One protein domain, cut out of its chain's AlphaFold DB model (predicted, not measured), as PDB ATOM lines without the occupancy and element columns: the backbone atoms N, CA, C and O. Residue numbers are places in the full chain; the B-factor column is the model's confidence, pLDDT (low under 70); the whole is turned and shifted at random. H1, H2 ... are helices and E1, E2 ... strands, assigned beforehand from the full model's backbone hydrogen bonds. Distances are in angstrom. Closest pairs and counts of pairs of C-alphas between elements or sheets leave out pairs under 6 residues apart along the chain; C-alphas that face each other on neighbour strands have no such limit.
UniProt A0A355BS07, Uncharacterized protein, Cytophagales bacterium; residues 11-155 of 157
ATOM      1  N   MET A  11      92.484 124.571  92.459       88.50
ATOM      2  CA  MET A  11      91.081 124.468  92.095       88.50
ATOM      3  C   MET A  11      90.231 124.127  93.315       88.50
ATOM      4  O   MET A  11      90.645 123.380  94.209       88.50
ATOM      5  N   ASP A  12      89.008 124.642  93.328       89.81
ATOM      6  CA  ASP A  12      87.946 124.103  94.166       89.81
ATOM      7  C   ASP A  12      87.155 123.018  93.413       89.81
ATOM      8  O   ASP A  12      87.384 122.725  92.235       89.81
ATOM      9  N   PHE A  13      86.213 122.393  94.117       87.69
ATOM     10  CA  PHE A  13      85.366 121.352  93.544       87.69
ATOM     11  C   PHE A  13      84.492 121.856  92.381       87.69
ATOM     12  O   PHE A  13      84.223 121.112  91.436       87.69
ATOM     13  N   HIS A  14      84.053 123.115  92.416       88.44
ATOM     14  CA  HIS A  14      83.207 123.675  91.367       88.44
ATOM     15  C   HIS A  14      83.997 123.872  90.066       88.44
ATOM     16  O   HIS A  14      83.554 123.437  89.004       88.44
ATOM     17  N   ALA A  15      85.202 124.434  90.143       87.19
ATOM     18  CA  ALA A  15      86.105 124.578  89.006       87.19
ATOM     19  C   ALA A  15      86.487 123.214  88.405       87.19
ATOM     20  O   ALA A  15      86.426 123.028  87.187       87.19
ATOM     21  N   LEU A  16      86.804 122.236  89.262       87.81
ATOM     22  CA  LEU A  16      87.132 120.871  88.848       87.81
ATOM     23  C   LEU A  16      85.973 120.213  88.080       87.81
ATOM     24  O   LEU A  16      86.177 119.647  87.004       87.81
ATOM     25  N   THR A  17      84.748 120.311  88.608       86.44
ATOM     26  CA  THR A  17      83.560 119.719  87.973       86.44
ATOM     27  C   THR A  17      83.203 120.423  86.671       86.44
ATOM     28  O   THR A  17      82.953 119.744  85.679       86.44
ATOM     29  N   GLN A  18      83.256 121.756  86.612       86.69
ATOM     30  CA  GLN A  18      83.049 122.480  85.356       86.69
ATOM     31  C   GLN A  18      84.042 122.048  84.273       86.69
ATOM     32  O   GLN A  18      83.636 121.810  83.136       86.69
ATOM     33  N   ARG A  19      85.331 121.927  84.614       85.06
ATOM     34  CA  ARG A  19      86.368 121.488  83.669       85.06
ATOM     35  C   ARG A  19      86.114 120.060  83.191       85.06
ATOM     36  O   ARG A  19      86.272 119.785  82.010       85.06
ATOM     37  N   TYR A  20      85.686 119.160  84.077       81.56
ATOM     38  CA  TYR A  20      85.324 117.793  83.700       81.56
ATOM     39  C   TYR A  20      84.099 117.736  82.772       81.56
ATOM     40  O   TYR A  20      84.125 117.025  81.773       81.56
ATOM     41  N   MET A  21      83.050 118.507  83.070       82.56
ATOM     42  CA  MET A  21      81.768 118.453  82.355       82.56
ATOM     43  C   MET A  21      81.778 119.148  80.989       82.56
ATOM     44  O   MET A  21      80.952 118.827  80.142       82.56
ATOM     45  N   LYS A  22      82.691 120.097  80.752       78.06
ATOM     46  CA  LYS A  22      82.793 120.838  79.480       78.06
ATOM     47  C   LYS A  22      83.507 120.065  78.358       78.06
ATOM     48  O   LYS A  22      83.735 120.627  77.292       78.06
ATOM     49  N   LYS A  23      83.901 118.809  78.581       73.88
ATOM     50  CA  LYS A  23      84.704 118.031  77.624       73.88
ATOM     51  C   LYS A  23      83.828 117.406  76.542       73.88
ATOM     52  O   LYS A  23      82.922 116.638  76.846       73.88
ATOM     53  N   GLU A  24      84.155 117.670  75.279       69.69
ATOM     54  CA  GLU A  24      83.496 117.027  74.132       69.69
ATOM     55  C   GLU A  24      84.059 115.627  73.831       69.69
ATOM     56  O   GLU A  24      83.334 114.752  73.358       69.69
ATOM     57  N   LYS A  25      85.349 115.389  74.112       74.88
ATOM     58  CA  LYS A  25      86.021 114.086  73.964       74.88
ATOM     59  C   LYS A  25      86.983 113.855  75.124       74.88
ATOM     60  O   LYS A  25      87.746 114.751  75.469       74.88
ATOM     61  N   VAL A  26      86.967 112.646  75.681       75.94
ATOM     62  CA  VAL A  26      87.906 112.229  76.731       75.94
ATOM     63  C   VAL A  26      89.187 111.730  76.071       75.94
ATOM     64  O   VAL A  26      89.155 110.810  75.253       75.94
ATOM     65  N   SER A  27      90.323 112.343  76.396       86.44
ATOM     66  CA  SER A  27      91.617 111.851  75.936       86.44
ATOM     67  C   SER A  27      92.004 110.575  76.697       86.44
ATOM     68  O   SER A  27      91.801 110.511  77.906       86.44
ATOM     69  N   PRO A  28      92.667 109.595  76.048       88.19
ATOM     70  CA  PRO A  28      93.165 108.400  76.733       88.19
ATOM     71  C   PRO A  28      94.136 108.680  77.893       88.19
ATOM     72  O   PRO A  28      94.278 107.848  78.777       88.19
ATOM     73  N   VAL A  29      94.799 109.839  77.896       91.31
ATOM     74  CA  VAL A  29      95.731 110.270  78.955       91.31
ATOM     75  C   VAL A  29      94.990 110.778  80.201       91.31
ATOM     76  O   VAL A  29      95.572 110.884  81.276       91.31
ATOM     77  N   GLU A  30      93.706 111.110  80.081       92.50
ATOM     78  CA  GLU A  30      92.919 111.574  81.216       92.50
ATOM     79  C   GLU A  30      92.492 110.412  82.107       92.50
ATOM     80  O   GLU A  30      92.170 109.315  81.644       92.50
ATOM     81  N   GLY A  31      92.449 110.674  83.408       93.56
ATOM     82  CA  GLY A  31      92.049 109.675  84.384       93.56
ATOM     83  C   GLY A  31      92.578 109.959  85.779       93.56
ATOM     84  O   GLY A  31      93.254 110.954  86.031       93.56
ATOM     85  N   ILE A  32      92.255 109.054  86.691       95.81
ATOM     86  CA  ILE A  32      92.833 108.975  88.024       95.81
ATOM     87  C   ILE A  32      93.941 107.934  87.973       95.81
ATOM     88  O   ILE A  32      93.724 106.820  87.497       95.81
ATOM     89  N   TYR A  33      95.107 108.285  88.499       97.31
ATOM     90  CA  TYR A  33      96.308 107.461  88.475       97.31
ATOM     91  C   TYR A  33      96.820 107.204  89.888       97.31
ATOM     92  O   TYR A  33      96.728 108.072  90.759       97.31
ATOM     93  N   SER A  34      97.383 106.016  90.107       97.31
ATOM     94  CA  SER A  34      98.275 105.751  91.236       97.31
ATOM     95  C   SER A  34      99.722 105.927  90.788       97.31
ATOM     96  O   SER A  34     100.098 105.451  89.717       97.31
ATOM     97  N   VAL A  35     100.516 106.626  91.598       97.88
ATOM     98  CA  VAL A  35     101.880 107.039  91.255       97.88
ATOM     99  C   VAL A  35     102.900 106.271  92.085       97.88
ATOM    100  O   VAL A  35     102.802 106.209  93.312       97.88
ATOM    101  N   SER A  36     103.906 105.727  91.407       98.19
ATOM    102  CA  SER A  36     105.096 105.101  91.986       98.19
ATOM    103  C   SER A  36     106.363 105.776  91.464       98.19
ATOM    104  O   SER A  36     106.369 106.326  90.364       98.19
ATOM    105  N   GLY A  37     107.442 105.734  92.245       97.75
ATOM    106  CA  GLY A  37     108.718 106.361  91.914       97.75
ATOM    107  C   GLY A  37     109.906 105.471  92.257       97.75
ATOM    108  O   GLY A  37     109.924 104.823  93.304       97.75
ATOM    109  N   VAL A  38     110.911 105.455  91.384       98.31
ATOM    110  CA  VAL A  38     112.181 104.746  91.583       98.31
ATOM    111  C   VAL A  38     113.327 105.681  91.226       98.31
ATOM    112  O   VAL A  38     113.313 106.312  90.170       98.31
ATOM    113  N   VAL A  39     114.330 105.753  92.098       97.62
ATOM    114  CA  VAL A  39     115.577 106.477  91.835       97.62
ATOM    115  C   VAL A  39     116.717 105.484  91.771       97.62
ATOM    116  O   VAL A  39     116.964 104.746  92.728       97.62
ATOM    117  N   THR A  40     117.441 105.509  90.662       97.25
ATOM    118  CA  THR A  40     118.604 104.662  90.431       97.25
ATOM    119  C   THR A  40     119.837 105.523  90.226       97.25
ATOM    120  O   THR A  40     119.799 106.511  89.499       97.25
ATOM    121  N   LYS A  41     120.950 105.148  90.860       95.00
ATOM    122  CA  LYS A  41     122.258 105.768  90.643       95.00
ATOM    123  C   LYS A  41     123.190 104.785  89.960       95.00
ATOM    124  O   LYS A  41     123.343 103.654  90.425       95.00
ATOM    125  N   LYS A  42     123.835 105.238  88.891       93.81
ATOM    126  CA  LYS A  42     124.828 104.492  88.126       93.81
ATOM    127  C   LYS A  42     126.139 105.270  88.087       93.81
ATOM    128  O   LYS A  42     126.149 106.413  87.657       93.81
ATOM    129  N   GLY A  43     127.247 104.676  88.521       88.19
ATOM    130  CA  GLY A  43     128.548 105.352  88.521       88.19
ATOM    131  C   GLY A  43     129.720 104.413  88.784       88.19
ATOM    132  O   GLY A  43     129.535 103.239  89.121       88.19
ATOM    133  N   LYS A  44     130.946 104.920  88.621       79.38
ATOM    134  CA  LYS A  44     132.174 104.162  88.913       79.38
ATOM    135  C   LYS A  44     132.522 104.235  90.399       79.38
ATOM    136  O   LYS A  44     132.461 105.300  91.010       79.38
ATOM    137  N   ALA A  45     132.925 103.105  90.977       68.31
ATOM    138  CA  ALA A  45     133.474 103.085  92.331       68.31
ATOM    139  C   ALA A  45     134.835 103.808  92.370       68.31
ATOM    140  O   ALA A  45     135.604 103.704  91.418       68.31
ATOM    141  N   LEU A  46     135.160 104.469  93.491       64.12
ATOM    142  CA  LEU A  46     136.404 105.239  93.706       64.12
ATOM    143  C   LEU A  46     137.707 104.482  93.360       64.12
ATOM    144  O   LEU A  46     138.725 105.118  93.124       64.12
ATOM    145  N   LEU A  47     137.681 103.144  93.321       64.31
ATOM    146  CA  LEU A  47     138.840 102.278  93.061       64.31
ATOM    147  C   LEU A  47     138.557 101.157  92.036       64.31
ATOM    148  O   LEU A  47     139.305 100.187  91.967       64.31
ATOM    149  N   GLY A  48     137.466 101.235  91.264       62.88
ATOM    150  CA  GLY A  48     137.062 100.176  90.330       62.88
ATOM    151  C   GLY A  48     136.760 100.692  88.925       62.88
ATOM    152  O   GLY A  48     136.174 101.756  88.758       62.88
ATOM    153  N   SER A  49     137.122  99.914  87.901       66.12
ATOM    154  CA  SER A  49     136.813 100.217  86.494       66.12
ATOM    155  C   SER A  49     135.363  99.907  86.105       66.12
ATOM    156  O   SER A  49     134.882 100.423  85.094       66.12
ATOM    157  N   ALA A  50     134.664  99.093  86.901       77.94
ATOM    158  CA  ALA A  50     133.292  98.675  86.643       77.94
ATOM    159  C   ALA A  50     132.271  99.724  87.110       77.94
ATOM    160  O   ALA A  50     132.320 100.206  88.247       77.94
ATOM    161  N   GLU A  51     131.313 100.035  86.236       82.25
ATOM    162  CA  GLU A  51     130.115 100.789  86.600       82.25
ATOM    163  C   GLU A  51     129.216  99.930  87.493       82.25
ATOM    164  O   GLU A  51     129.015  98.742  87.239       82.25
ATOM    165  N   LYS A  52     128.673 100.533  88.551       87.12
ATOM    166  CA  LYS A  52     127.681  99.906  89.425       87.12
ATOM    167  C   LYS A  52     126.390 100.696  89.370       87.12
ATOM    168  O   LYS A  52     126.415 101.921  89.448       87.12
ATOM    169  N   GLU A  53     125.283  99.974  89.278       91.88
ATOM    170  CA  GLU A  53     123.930 100.511  89.324       91.88
ATOM    171  C   GLU A  53     123.256 100.078  90.628       91.88
ATOM    172  O   GLU A  53     123.370  98.923  91.047       91.88
ATOM    173  N   LYS A  54     122.589 101.012  91.308       94.50
ATOM    174  CA  LYS A  54     121.879 100.753  92.561       94.50
ATOM    175  C   LYS A  54     120.601 101.581  92.635       94.50
ATOM    176  O   LYS A  54     120.642 102.793  92.442       94.50
ATOM    177  N   VAL A  55     119.503 100.944  93.034       96.69
ATOM    178  CA  VAL A  55     118.283 101.644  93.460       96.69
ATOM    179  C   VAL A  55     118.540 102.311  94.812       96.69
ATOM    180  O   VAL A  55     118.913 101.647  95.783       96.69
ATOM    181  N   THR A  56     118.388 103.630  94.871       96.19
ATOM    182  CA  THR A  56     118.625 104.438  96.077       96.19
ATOM    183  C   THR A  56     117.348 104.906  96.756       96.19
ATOM    184  O   THR A  56     117.387 105.169  97.953       96.19
ATOM    185  N   ASP A  57     116.240 105.000  96.022       97.50
ATOM    186  CA  ASP A  57     114.912 105.261  96.584       97.50
ATOM    187  C   ASP A  57     113.858 104.485  95.788       97.50
ATOM    188  O   ASP A  57     113.993 104.298  94.574       97.50
ATOM    189  N   ARG A  58     112.816 104.032  96.479       97.75
ATOM    190  CA  ARG A  58     111.657 103.372  95.883       97.75
ATOM    191  C   ARG A  58     110.423 103.681  96.712       97.75
ATOM    192  O   ARG A  58     110.390 103.426  97.913       97.75
ATOM    193  N   ARG A  59     109.392 104.185  96.044       97.62
ATOM    194  CA  ARG A  59     108.096 104.506  96.638       97.62
ATOM    195  C   ARG A  59     107.011 103.927  95.754       97.62
ATOM    196  O   ARG A  59     106.781 104.427  94.658       97.62
ATOM    197  N   ASP A  60     106.358 102.877  96.219       97.25
ATOM    198  CA  ASP A  60     105.272 102.242  95.478       97.25
ATOM    199  C   ASP A  60     103.925 102.863  95.889       97.25
ATOM    200  O   ASP A  60     103.654 103.028  97.079       97.25
ATOM    201  N   ASN A  61     103.090 103.210  94.905       94.94
ATOM    202  CA  ASN A  61     101.719 103.724  95.057       94.94
ATOM    203  C   ASN A  61     101.577 104.863  96.089       94.94
ATOM    204  O   ASN A  61     100.601 104.927  96.839       94.94
ATOM    205  N   TYR A  62     102.563 105.760  96.152       95.00
ATOM    206  CA  TYR A  62     102.679 106.760  97.216       95.00
ATOM    207  C   TYR A  62     101.728 107.952  97.050       95.00
ATOM    208  O   TYR A  62     101.537 108.721  97.995       95.00
ATOM    209  N   ALA A  63     101.158 108.139  95.859       95.25
ATOM    210  CA  ALA A  63     100.217 109.214  95.582       95.25
ATOM    211  C   ALA A  63      99.095 108.771  94.638       95.25
ATOM    212  O   ALA A  63      99.216 107.798  93.890       95.25
ATOM    213  N   GLN A  64      98.001 109.530  94.681       96.19
ATOM    214  CA  GLN A  64      96.935 109.486  93.690       96.19
ATOM    215  C   GLN A  64      96.698 110.878  93.125       96.19
ATOM    216  O   GLN A  64      96.680 111.869  93.865       96.19
ATOM    217  N   VAL A  65      96.510 110.933  91.813       96.50
ATOM    218  CA  VAL A  65      96.384 112.182  91.064       96.50
ATOM    219  C   VAL A  65      95.319 112.046  89.990       96.50
ATOM    220  O   VAL A  65      95.054 110.941  89.518       96.50
ATOM    221  N   ALA A  66      94.707 113.161  89.607       95.56
ATOM    222  CA  ALA A  66      93.866 113.243  88.424       95.56
ATOM    223  C   ALA A  66      94.618 113.990  87.320       95.56
ATOM    224  O   ALA A  66      95.119 115.087  87.558       95.56
ATOM    225  N   ILE A  67      94.667 113.411  86.124       94.88
ATOM    226  CA  ILE A  67      95.144 114.081  84.916       94.88
ATOM    227  C   ILE A  67      93.922 114.516  84.116       94.88
ATOM    228  O   ILE A  67      93.041 113.706  83.814       94.88
ATOM    229  N   LEU A  68      93.852 115.809  83.808       92.75
ATOM    230  CA  LEU A  68      92.714 116.436  83.141       92.75
ATOM    231  C   LEU A  68      93.207 117.229  81.943       92.75
ATOM    232  O   LEU A  68      94.193 117.951  82.063       92.75
ATOM    233  N   ALA A  69      92.489 117.146  80.826       90.69
ATOM    234  CA  ALA A  69      92.725 118.018  79.689       90.69
ATOM    235  C   ALA A  69      92.580 119.481  80.123       90.69
ATOM    236  O   ALA A  69      91.607 119.856  80.791       90.69
ATOM    237  N   ASP A  70      93.556 120.287  79.731       87.19
ATOM    238  CA  ASP A  70      93.586 121.725  79.950       87.19
ATOM    239  C   ASP A  70      93.454 122.406  78.588       87.19
ATOM    240  O   ASP A  70      94.422 122.845  77.986       87.19
ATOM    241  N   GLY A  71      92.237 122.395  78.039       66.62
ATOM    242  CA  GLY A  71      91.960 123.038  76.757       66.62
ATOM    243  C   GLY A  71      91.990 124.566  76.880       66.62
ATOM    244  O   GLY A  71      91.205 125.127  77.645       66.62
ATOM    245  N   GLY A  72      92.864 125.228  76.114       62.59
ATOM    246  CA  GLY A  72      92.950 126.690  75.991       62.59
ATOM    247  C   GLY A  72      94.283 127.182  75.399       62.59
ATOM    248  O   GLY A  72      95.157 126.381  75.082       62.59
ATOM    249  N   ASP A  73      94.462 128.507  75.306       62.00
ATOM    250  CA  ASP A  73      95.689 129.194  74.834       62.00
ATOM    251  C   ASP A  73      96.858 129.154  75.852       62.00
ATOM    252  O   ASP A  73      97.761 129.988  75.829       62.00
ATOM    253  N   THR A  74      96.849 128.209  76.797       68.00
ATOM    254  CA  THR A  74      97.810 128.154  77.917       68.00
ATOM    255  C   THR A  74      99.140 127.489  77.545       68.00
ATOM    256  O   THR A  74     100.099 127.572  78.309       68.00
ATOM    257  N   GLY A  75      99.211 126.820  76.388       77.69
ATOM    258  CA  GLY A  75     100.385 126.053  75.947       77.69
ATOM    259  C   GLY A  75     100.568 124.696  76.650       77.69
ATOM    260  O   GLY A  75     101.586 124.033  76.445       77.69
ATOM    261  N   ARG A  76      99.594 124.276  77.469       88.62
ATOM    262  CA  ARG A  76      99.551 122.983  78.171       88.62
ATOM    263  C   ARG A  76      98.437 122.129  77.569       88.62
ATOM    264  O   ARG A  76      97.384 122.663  77.251       88.62
ATOM    265  N   ASP A  77      98.639 120.821  77.452       89.94
ATOM    266  CA  ASP A  77      97.582 119.895  77.013       89.94
ATOM    267  C   ASP A  77      96.820 119.298  78.201       89.94
ATOM    268  O   ASP A  77      95.612 119.063  78.123       89.94
ATOM    269  N   PHE A  78      97.522 119.041  79.309       92.75
ATOM    270  CA  PHE A  78      96.939 118.477  80.524       92.75
ATOM    271  C   PHE A  78      97.518 119.108  81.785       92.75
ATOM    272  O   PHE A  78      98.669 119.544  81.818       92.75
ATOM    273  N   ILE A  79      96.733 119.052  82.855       93.75
ATOM    274  CA  ILE A  79      97.165 119.355  84.217       93.75
ATOM    275  C   ILE A  79      97.078 118.111  85.099       93.75
ATOM    276  O   ILE A  79      96.160 117.299  84.969       93.75
ATOM    277  N   GLU A  80      98.024 117.990  86.024       95.31
ATOM    278  CA  GLU A  80      98.026 117.005  87.098       95.31
ATOM    279  C   GLU A  80      97.540 117.646  88.390       95.31
ATOM    280  O   GLU A  80      98.065 118.663  88.843       95.31
ATOM    281  N   VAL A  81      96.556 117.016  89.011       94.38
ATOM    282  CA  VAL A  81      95.894 117.515  90.207       94.38
ATOM    283  C   VAL A  81      96.075 116.510  91.329       94.38
ATOM    284  O   VAL A  81      95.741 115.334  91.176       94.38
ATOM    285  N   SER A  82      96.567 116.963  92.482       94.00
ATOM    286  CA  SER A  82      96.700 116.083  93.643       94.00
ATOM    287  C   SER A  82      95.331 115.716  94.214       94.00
ATOM    288  O   SER A  82      94.512 116.595  94.487       94.00
ATOM    289  N   LEU A  83      95.111 114.425  94.476       92.88
ATOM    290  CA  LEU A  83      93.932 113.920  95.195       92.88
ATOM    291  C   LEU A  83      94.236 113.600  96.666       92.88
ATOM    292  O   LEU A  83      93.504 112.859  97.324       92.88
ATOM    293  N   ASN A  84      95.337 114.135  97.200       88.06
ATOM    294  CA  ASN A  84      95.707 113.919  98.589       88.06
ATOM    295  C   ASN A  84      94.643 114.513  99.531       88.06
ATOM    296  O   ASN A  84      94.329 115.704  99.480       88.06
ATOM    297  N   LYS A  85      94.129 113.669 100.436       84.56
ATOM    298  CA  LYS A  85      93.064 114.008 101.391       84.56
ATOM    299  C   LYS A  85      93.401 115.208 102.275       84.56
ATOM    300  O   LYS A  85      92.493 115.934 102.662       84.56
ATOM    301  N   THR A  86      94.683 115.445 102.555       84.94
ATOM    302  CA  THR A  86      95.154 116.574 103.373       84.94
ATOM    303  C   THR A  86      94.792 117.932 102.774       84.94
ATOM    304  O   THR A  86      94.657 118.907 103.511       84.94
ATOM    305  N   TYR A  87      94.617 118.014 101.453       77.56
ATOM    306  CA  TYR A  87      94.289 119.270 100.783       77.56
ATOM    307  C   TYR A  87      92.788 119.504 100.635       77.56
ATOM    308  O   TYR A  87      92.394 120.624 100.326       77.56
ATOM    309  N   LEU A  88      91.937 118.509 100.906       81.25
ATOM    310  CA  LEU A  88      90.496 118.648 100.710       81.25
ATOM    311  C   LEU A  88      89.909 119.796 101.557       81.25
ATOM    312  O   LEU A  88      90.292 119.973 102.714       81.25
ATOM    313  N   PRO A  89      88.972 120.589 100.998       82.69
ATOM    314  CA  PRO A  89      88.308 120.427  99.695       82.69
ATOM    315  C   PRO A  89      89.029 121.119  98.515       82.69
ATOM    316  O   PRO A  89      88.391 121.465  97.522       82.69
ATOM    317  N   ARG A  90      90.334 121.386  98.627       87.44
ATOM    318  CA  ARG A  90      91.159 122.043  97.607       87.44
ATOM    319  C   ARG A  90      91.985 121.032  96.817       87.44
ATOM    320  O   ARG A  90      92.465 120.042  97.363       87.44
ATOM    321  N   TYR A  91      92.194 121.346  95.546       90.38
ATOM    322  CA  TYR A  91      92.839 120.469  94.579       90.38
ATOM    323  C   TYR A  91      93.994 121.216  93.905       90.38
ATOM    324  O   TYR A  91      93.768 121.960  92.946       90.38
ATOM    325  N   PRO A  92      95.222 121.105  94.438       91.38
ATOM    326  CA  PRO A  92      96.366 121.800  93.872       91.38
ATOM    327  C   PRO A  92      96.771 121.176  92.535       91.38
ATOM    328  O   PRO A  92      96.849 119.949  92.415       91.38
ATOM    329  N   VAL A  93      97.055 122.034  91.558       92.06
ATOM    330  CA  VAL A  93      97.716 121.661  90.307       92.06
ATOM    331  C   VAL A  93      99.203 121.499  90.604       92.06
ATOM    332  O   VAL A  93      99.874 122.447  90.997       92.06
ATOM    333  N   ILE A  94      99.700 120.276  90.464       92.81
ATOM    334  CA  ILE A  94     101.066 119.880  90.837       92.81
ATOM    335  C   ILE A  94     101.923 119.513  89.627       92.81
ATOM    336  O   ILE A  94     103.110 119.226  89.772       92.81
ATOM    337  N   GLY A  95     101.344 119.525  88.430       93.88
ATOM    338  CA  GLY A  95     102.088 119.248  87.220       93.88
ATOM    339  C   GLY A  95     101.344 119.631  85.956       93.88
ATOM    340  O   GLY A  95     100.131 119.845  85.959       93.88
ATOM    341  N   GLU A  96     102.101 119.724  84.876       94.06
ATOM    342  CA  GLU A  96     101.647 120.154  83.559       94.06
ATOM    343  C   GLU A  96     102.211 119.185  82.521       94.06
ATOM    344  O   GLU A  96     103.391 118.838  82.589       94.06
ATOM    345  N   PHE A  97     101.391 118.751  81.565       93.75
ATOM    346  CA  PHE A  97     101.841 117.949  80.431       93.75
ATOM    347  C   PHE A  97     101.607 118.695  79.121       93.75
ATOM    348  O   PHE A  97     100.518 119.223  78.887       93.75
ATOM    349  N   THR A  98     102.597 118.633  78.236       92.44
ATOM    350  CA  THR A  98     102.502 119.092  76.847       92.44
ATOM    351  C   THR A  98     102.900 117.947  75.922       92.44
ATOM    352  O   THR A  98     103.920 117.295  76.132       92.44
ATOM    353  N   ARG A  99     102.113 117.664  74.893       89.81
ATOM    354  CA  ARG A  99     102.415 116.641  73.893       89.81
ATOM    355  C   ARG A  99     103.570 117.099  73.015       89.81
ATOM    356  O   ARG A  99     103.560 118.202  72.474       89.81
ATOM    357  N   ALA A 100     104.545 116.218  72.822       85.06
ATOM    358  CA  ALA A 100     105.532 116.406  71.768       85.06
ATOM    359  C   ALA A 100     104.895 116.081  70.403       85.06
ATOM    360  O   ALA A 100     104.021 115.214  70.299       85.06
ATOM    361  N   SER A 101     105.321 116.765  69.338       66.31
ATOM    362  CA  SER A 101     104.837 116.491  67.982       66.31
ATOM    363  C   SER A 101     105.154 115.042  67.585       66.31
ATOM    364  O   SER A 101     106.311 114.631  67.580       66.31
ATOM    365  N   GLY A 102     104.121 114.256  67.254       59.03
ATOM    366  CA  GLY A 102     104.283 112.904  66.698       59.03
ATOM    367  C   GLY A 102     103.725 111.720  67.500       59.03
ATOM    368  O   GLY A 102     103.885 110.597  67.032       59.03
ATOM    369  N   GLY A 103     103.040 111.903  68.640       68.31
ATOM    370  CA  GLY A 103     102.295 110.796  69.270       68.31
ATOM    371  C   GLY A 103     102.266 110.780  70.800       68.31
ATOM    372  O   GLY A 103     102.068 111.803  71.443       68.31
ATOM    373  N   ASN A 104     102.419 109.582  71.376       83.50
ATOM    374  CA  ASN A 104     102.251 109.210  72.789       83.50
ATOM    375  C   ASN A 104     103.321 109.757  73.759       83.50
ATOM    376  O   ASN A 104     103.415 109.273  74.886       83.50
ATOM    377  N   ILE A 105     104.125 110.732  73.332       88.50
ATOM    378  CA  ILE A 105     105.173 111.363  74.138       88.50
ATOM    379  C   ILE A 105     104.633 112.658  74.746       88.50
ATOM    380  O   ILE A 105     104.049 113.497  74.057       88.50
ATOM    381  N   LEU A 106     104.870 112.836  76.041       91.44
ATOM    382  CA  LEU A 106     104.457 113.990  76.827       91.44
ATOM    383  C   LEU A 106     105.688 114.579  77.524       91.44
ATOM    384  O   LEU A 106     106.455 113.863  78.159       91.44
ATOM    385  N   VAL A 107     105.879 115.887  77.436       92.44
ATOM    386  CA  VAL A 107     106.801 116.626  78.299       92.44
ATOM    387  C   VAL A 107     106.036 116.974  79.565       92.44
ATOM    388  O   VAL A 107     105.038 117.686  79.504       92.44
ATOM    389  N   TYR A 108     106.490 116.453  80.699       94.50
ATOM    390  CA  TYR A 108     105.912 116.732  82.006       94.50
ATOM    391  C   TYR A 108     106.766 117.734  82.765       94.50
ATOM    392  O   TYR A 108     107.986 117.579  82.835       94.50
ATOM    393  N   LYS A 109     106.119 118.709  83.394       93.38
ATOM    394  CA  LYS A 109     106.724 119.642  84.338       93.38
ATOM    395  C   LYS A 109     106.044 119.479  85.691       93.38
ATOM    396  O   LYS A 109     104.879 119.829  85.845       93.38
ATOM    397  N   HIS A 110     106.781 118.972  86.672       92.75
ATOM    398  CA  HIS A 110     106.356 118.927  88.066       92.75
ATOM    399  C   HIS A 110     106.519 120.308  88.705       92.75
ATOM    400  O   HIS A 110     107.589 120.912  88.590       92.75
ATOM    401  N   LEU A 111     105.484 120.794  89.384       88.69
ATOM    402  CA  LEU A 111     105.487 122.075  90.084       88.69
ATOM    403  C   LEU A 111     105.817 121.837  91.560       88.69
ATOM    404  O   LEU A 111     105.005 121.301  92.315       88.69
ATOM    405  N   GLU A 112     107.017 122.230  91.979       81.06
ATOM    406  CA  GLU A 112     107.462 122.108  93.365       81.06
ATOM    407  C   GLU A 112     107.155 123.389  94.155       81.06
ATOM    408  O   GLU A 112     106.835 124.450  93.613       81.06
ATOM    409  N   ALA A 113     107.266 123.311  95.483       70.69
ATOM    410  CA  ALA A 113     107.206 124.505  96.318       70.69
ATOM    411  C   ALA A 113     108.361 125.473  95.982       70.69
ATOM    412  O   ALA A 113     109.456 125.047  95.613       70.69
ATOM    413  N   HIS A 114     108.136 126.775  96.185       69.69
ATOM    414  CA  HIS A 114     109.130 127.838  95.965       69.69
ATOM    415  C   HIS A 114     109.605 127.990  94.510       69.69
ATOM    416  O   HIS A 114     110.792 128.206  94.280       69.69
ATOM    417  N   GLU A 115     108.692 127.868  93.539       69.88
ATOM    418  CA  GLU A 115     108.952 128.109  92.103       69.88
ATOM    419  C   GLU A 115     109.986 127.169  91.465       69.88
ATOM    420  O   GLU A 115     110.408 127.359  90.323       69.88
ATOM    421  N   LYS A 116     110.378 126.110  92.175       79.94
ATOM    422  CA  LYS A 116     111.180 125.038  91.598       79.94
ATOM    423  C   LYS A 116     110.295 124.170  90.714       79.94
ATOM    424  O   LYS A 116     109.110 123.971  90.979       79.94
ATOM    425  N   SER A 117     110.873 123.658  89.639       85.56
ATOM    426  CA  SER A 117     110.196 122.682  88.798       85.56
ATOM    427  C   SER A 117     111.176 121.645  88.288       85.56
ATOM    428  O   SER A 117     112.369 121.914  88.136       85.56
ATOM    429  N   SER A 118     110.641 120.458  88.045       90.69
ATOM    430  CA  SER A 118     111.384 119.300  87.572       90.69
ATOM    431  C   SER A 118     110.720 118.772  86.310       90.69
ATOM    432  O   SER A 118     109.513 118.535  86.317       90.69
ATOM    433  N   SER A 119     111.491 118.546  85.248       93.75
ATOM    434  CA  SER A 119     110.942 118.080  83.969       93.75
ATOM    435  C   SER A 119     111.248 116.609  83.707       93.75
ATOM    436  O   SER A 119     112.354 116.142  83.979       93.75
ATOM    437  N   TYR A 120     110.273 115.892  83.157       96.06
ATOM    438  CA  TYR A 120     110.364 114.479  82.793       96.06
ATOM    439  C   TYR A 120     109.849 114.282  81.369       96.06
ATOM    440  O   TYR A 120     108.911 114.955  80.940       96.06
ATOM    441  N   THR A 121     110.410 113.306  80.664       95.88
ATOM    442  CA  THR A 121     109.831 112.811  79.413       95.88
ATOM    443  C   THR A 121     108.947 111.621  79.732       95.88
ATOM    444  O   THR A 121     109.433 110.617  80.251       95.88
ATOM    445  N   PHE A 122     107.663 111.740  79.425       96.06
ATOM    446  CA  PHE A 122     106.659 110.710  79.619       96.06
ATOM    447  C   PHE A 122     106.281 110.024  78.313       96.06
ATOM    448  O   PHE A 122     106.193 110.659  77.261       96.06
ATOM    449  N   THR A 123     105.984 108.736  78.400       94.12
ATOM    450  CA  THR A 123     105.318 107.972  77.348       94.12
ATOM    451  C   THR A 123     104.003 107.408  77.868       94.12
ATOM    452  O   THR A 123     103.907 106.977  79.016       94.12
ATOM    453  N   TYR A 124     102.976 107.431  77.019       90.88
ATOM    454  CA  TYR A 124     101.694 106.788  77.284       90.88
ATOM    455  C   TYR A 124     101.626 105.429  76.586       90.88
ATOM    456  O   TYR A 124     101.749 105.342  75.359       90.88
ATOM    457  N   ASP A 125     101.415 104.379  77.374       90.19
ATOM    458  CA  ASP A 125     101.037 103.051  76.909       90.19
ATOM    459  C   ASP A 125      99.519 102.892  77.047       90.19
ATOM    460  O   ASP A 125      98.981 102.718  78.143       90.19
ATOM    461  N   ALA A 126      98.827 102.956  75.909       83.25
ATOM    462  CA  ALA A 126      97.378 102.828  75.852       83.25
ATOM    463  C   ALA A 126      96.878 101.421  76.215       83.25
ATOM    464  O   ALA A 126      95.756 101.297  76.697       83.25
ATOM    465  N   ASN A 127      97.688 100.378  76.005       84.44
ATOM    466  CA  ASN A 127      97.291  99.000  76.302       84.44
ATOM    467  C   ASN A 127      97.430  98.694  77.795       84.44
ATOM    468  O   ASN A 127      96.605  97.985  78.364       84.44
ATOM    469  N   GLY A 128      98.482  99.229  78.419       84.69
ATOM    470  CA  GLY A 128      98.743  99.092  79.850       84.69
ATOM    471  C   GLY A 128      98.021 100.115  80.727       84.69
ATOM    472  O   GLY A 128      98.156 100.047  81.948       84.69
ATOM    473  N   ASP A 129      97.291 101.068  80.131       91.25
ATOM    474  CA  ASP A 129      96.660 102.184  80.843       91.25
ATOM    475  C   ASP A 129      97.678 102.927  81.738       91.25
ATOM    476  O   ASP A 129      97.420 103.296  82.887       91.25
ATOM    477  N   MET A 130      98.886 103.125  81.202       94.38
ATOM    478  CA  MET A 130     100.062 103.505  81.980       94.38
ATOM    479  C   MET A 130     100.802 104.685  81.358       94.38
ATOM    480  O   MET A 130     100.949 104.801  80.143       94.38
ATOM    481  N   LEU A 131     101.301 105.557  82.225       95.75
ATOM    482  CA  LEU A 131     102.219 106.638  81.903       95.75
ATOM    483  C   LEU A 131     103.561 106.347  82.582       95.75
ATOM    484  O   LEU A 131     103.610 106.079  83.785       95.75
ATOM    485  N   GLU A 132     104.653 106.402  81.829       96.75
ATOM    486  CA  GLU A 132     106.004 106.225  82.366       96.75
ATOM    487  C   GLU A 132     106.859 107.449  82.070       96.75
ATOM    488  O   GLU A 132     107.043 107.812  80.914       96.75
ATOM    489  N   GLY A 133     107.368 108.082  83.125       96.75
ATOM    490  CA  GLY A 133     108.164 109.301  83.075       96.75
ATOM    491  C   GLY A 133     109.606 109.061  83.474       96.75
ATOM    492  O   GLY A 133     109.863 108.478  84.525       96.75
ATOM    493  N   ILE A 134     110.549 109.557  82.677       97.44
ATOM    494  CA  ILE A 134     111.984 109.441  82.938       97.44
ATOM    495  C   ILE A 134     112.625 110.829  82.965       97.44
ATOM    496  O   ILE A 134     112.427 111.646  82.065       97.44
ATOM    497  N   ARG A 135     113.442 111.068  83.990       96.50
ATOM    498  CA  ARG A 135     114.395 112.180  84.083       96.50
ATOM    499  C   ARG A 135     115.766 111.607  84.395       96.50
ATOM    500  O   ARG A 135     115.898 110.731  85.248       96.50
ATOM    501  N   VAL A 136     116.786 112.111  83.716       96.06
ATOM    502  CA  VAL A 136     118.175 111.702  83.925       96.06
ATOM    503  C   VAL A 136     119.009 112.928  84.242       96.06
ATOM    504  O   VAL A 136     118.917 113.940  83.556       96.06
ATOM    505  N   GLU A 137     119.834 112.816  85.274       94.56
ATOM    506  CA  GLU A 137     120.788 113.834  85.692       94.56
ATOM    507  C   GLU A 137     122.185 113.237  85.749       94.56
ATOM    508  O   GLU A 137     122.357 112.069  86.097       94.56
ATOM    509  N   THR A 138     123.191 114.046  85.435       92.69
ATOM    510  CA  THR A 138     124.592 113.642  85.542       92.69
ATOM    511  C   THR A 138     125.286 114.529  86.563       92.69
ATOM    512  O   THR A 138     125.399 115.738  86.378       92.69
ATOM    513  N   GLU A 139     125.777 113.911  87.630       88.50
ATOM    514  CA  GLU A 139     126.537 114.528  88.711       88.50
ATOM    515  C   GLU A 139     127.966 113.965  88.685       88.50
ATOM    516  O   GLU A 139     128.251 112.881  89.202       88.50
ATOM    517  N   GLY A 140     128.888 114.678  88.031       86.75
ATOM    518  CA  GLY A 140     130.267 114.217  87.865       86.75
ATOM    519  C   GLY A 140     130.345 112.898  87.089       86.75
ATOM    520  O   GLY A 140     130.054 112.859  85.898       86.75
ATOM    521  N   ASN A 141     130.753 111.816  87.761       87.06
ATOM    522  CA  ASN A 141     130.851 110.469  87.181       87.06
ATOM    523  C   ASN A 141     129.625 109.579  87.465       87.06
ATOM    524  O   ASN A 141     129.680 108.369  87.224       87.06
ATOM    525  N   THR A 142     128.572 110.154  88.047       90.44
ATOM    526  CA  THR A 142     127.365 109.441  88.453       90.44
ATOM    527  C   THR A 142     126.181 109.933  87.637       90.44
ATOM    528  O   THR A 142     125.909 111.125  87.570       90.44
ATOM    529  N   THR A 143     125.448 109.006  87.040       95.12
ATOM    530  CA  THR A 143     124.149 109.246  86.421       95.12
ATOM    531  C   THR A 143     123.057 108.868  87.413       95.12
ATOM    532  O   THR A 143     123.055 107.762  87.954       95.12
ATOM    533  N   VAL A 144     122.127 109.781  87.660       96.62
ATOM    534  CA  VAL A 144     120.935 109.560  88.476       96.62
ATOM    535  C   VAL A 144     119.728 109.507  87.552       96.62
ATOM    536  O   VAL A 144     119.472 110.438  86.793       96.62
ATOM    537  N   THR A 145     118.981 108.412  87.601       97.31
ATOM    538  CA  THR A 145     117.745 108.229  86.843       97.31
ATOM    539  C   THR A 145     116.569 108.241  87.801       97.31
ATOM    540  O   THR A 145     116.503 107.429  88.722       97.31
ATOM    541  N   TYR A 146     115.633 109.147  87.552       97.44
ATOM    542  CA  TYR A 146     114.356 109.241  88.237       97.44
ATOM    543  C   TYR A 146     113.291 108.687  87.305       97.44
ATOM    544  O   TYR A 146     113.090 109.199  86.200       97.44
ATOM    545  N   LYS A 147     112.615 107.637  87.756       98.06
ATOM    546  CA  LYS A 147     111.510 107.007  87.048       98.06
ATOM    547  C   LYS A 147     110.227 107.204  87.833       98.06
ATOM    548  O   LYS A 147     110.176 106.891  89.021       98.06
ATOM    549  N   LEU A 148     109.200 107.680  87.149       98.00
ATOM    550  CA  LEU A 148     107.835 107.759  87.637       98.00
ATOM    551  C   LEU A 148     106.958 106.804  86.833       98.00
ATOM    552  O   LEU A 148     107.036 106.763  85.608       98.00
ATOM    553  N   THR A 149     106.106 106.057  87.521       97.94
ATOM    554  CA  THR A 149     105.139 105.152  86.898       97.94
ATOM    555  C   THR A 149     103.752 105.482  87.414       97.94
ATOM    556  O   THR A 149     103.511 105.504  88.619       97.94
ATOM    557  N   TYR A 150     102.851 105.758  86.484       97.56
ATOM    558  CA  TYR A 150     101.486 106.194  86.721       97.56
ATOM    559  C   TYR A 150     100.573 105.129  86.130       97.56
ATOM    560  O   TYR A 150     100.473 104.999  84.913       97.56
ATOM    561  N   VAL A 151      99.902 104.366  86.986       96.75
ATOM    562  CA  VAL A 151      98.948 103.336  86.559       96.75
ATOM    563  C   VAL A 151      97.543 103.899  86.691       96.75
ATOM    564  O   VAL A 151      97.154 104.327  87.783       96.75
ATOM    565  N   LYS A 152      96.780 103.929  85.594       96.25
ATOM    566  CA  LYS A 152      95.404 104.425  85.607       96.25
ATOM    567  C   LYS A 152      94.545 103.484  86.444       96.25
ATOM    568  O   LYS A 152      94.491 102.277  86.228       96.25
ATOM    569  N   VAL A 153      93.864 104.052  87.428       95.62
ATOM    570  CA  VAL A 153      92.897 103.341  88.270       95.62
ATOM    571  C   VAL A 153      91.458 103.642  87.859       95.62
ATOM    572  O   VAL A 153      90.568 102.868  88.208       95.62
ATOM    573  N   TYR A 154      91.231 104.742  87.128       93.19
ATOM    574  CA  TYR A 154      89.926 105.114  86.587       93.19
ATOM    575  C   TYR A 154      90.037 106.094  85.397       93.19
ATOM    576  O   TYR A 154      90.833 107.026  85.480       93.19
ATOM    577  N   PRO A 155      89.199 105.980  84.350       88.50
ATOM    578  CA  PRO A 155      88.414 104.789  84.032       88.50
ATOM    579  C   PRO A 155      89.360 103.621  83.721       88.50
ATOM    580  O   PRO A 155      90.477 103.847  83.268       88.50
TER     581      PRO A 155
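This is residues 11 to 155 of the 157 residues of an uncharacterized protein of Cytophagales bacterium (UniProt A0A355BS07). You are looking at a closed barrel of eight antiparallel strands, lopsided in shape: the long strands E1, E2, E7 and E8 run side by side along the longest axis and reach as a tongue well past the shorter strands E3 to E6. The helix H1 packs on the barrel at the end opposite the tongue's tip, the link at residues 45 to 50. The printed part has 145 residues, with one named helix followed by eight named strands, E1 to E8, and its class is mostly strand. It is only just compact, close to loose, with a radius of gyration of the C-alphas of 17.2 A, and elongated, with spans of 60 by 37 by 28 A.

Find C-alpha 13 at (85.366, 121.352, 93.544); from there H1 runs through residues 13 to 21, 12.1 A. Next comes E1, residues 31 to 44, 40.8 A, from C-alpha 31 at (92.049, 109.675, 84.384). E2, residues 51 to 69, is the longest strand by residues and measures 41.7 A. Then read E3, residues 78 to 82, E4, residues 91 to 99, E5, residues 105 to 111, and E6, residues 117 to 125. E7, residues 130 to 139, spans 29.5 A, and E8, residues 142 to 154, spans 37.7 A, ending at C-alpha 154 at (89.926, 105.114, 86.587).

Start with the barrel, a meander in which each strand is the antiparallel neighbour of the one before, closed by E8 and E1. In the hairpin E1 and E2, look for N 37 and O 59, 2.8 A apart and within hydrogen-bond range. E2 bends by 80 degrees at residue 64, and E3 is beside its residues 65 to 69, with N 66 and O 81 at 2.9 A. Within the same range are N 80 and O 95 of E3 and E4, 2.8 A, N 107 and O 98 of E5 and E4, 2.7 A, N 108 and O 120 of E5 and E6, 2.9 A, N 123 and O 132 of E6 and E7, 2.9 A, and N 135 and O 146 of E7 and E8, 2.9 A. At the closure, N 36 and O 149 of E1 and E8 are 2.8 A apart. E1 and E5 are apart, for instance. H1 is on the barrel; its closest C-alphas to E2 are those of Tyr 20 and Leu 68, 7.5 A. In H1, every O i to N i+4 pair is within hydrogen-bond range.

The two C-alphas farthest apart are those of Lys 22 and Leu 47, 60.6 A. The printed part has no cut, and no link is long. Mean pLDDT of the printed part is 88.3; look for low confidence, under 70, at residues 24, 45 to 49, 71 to 74, 101 to 103 and 114 to 115.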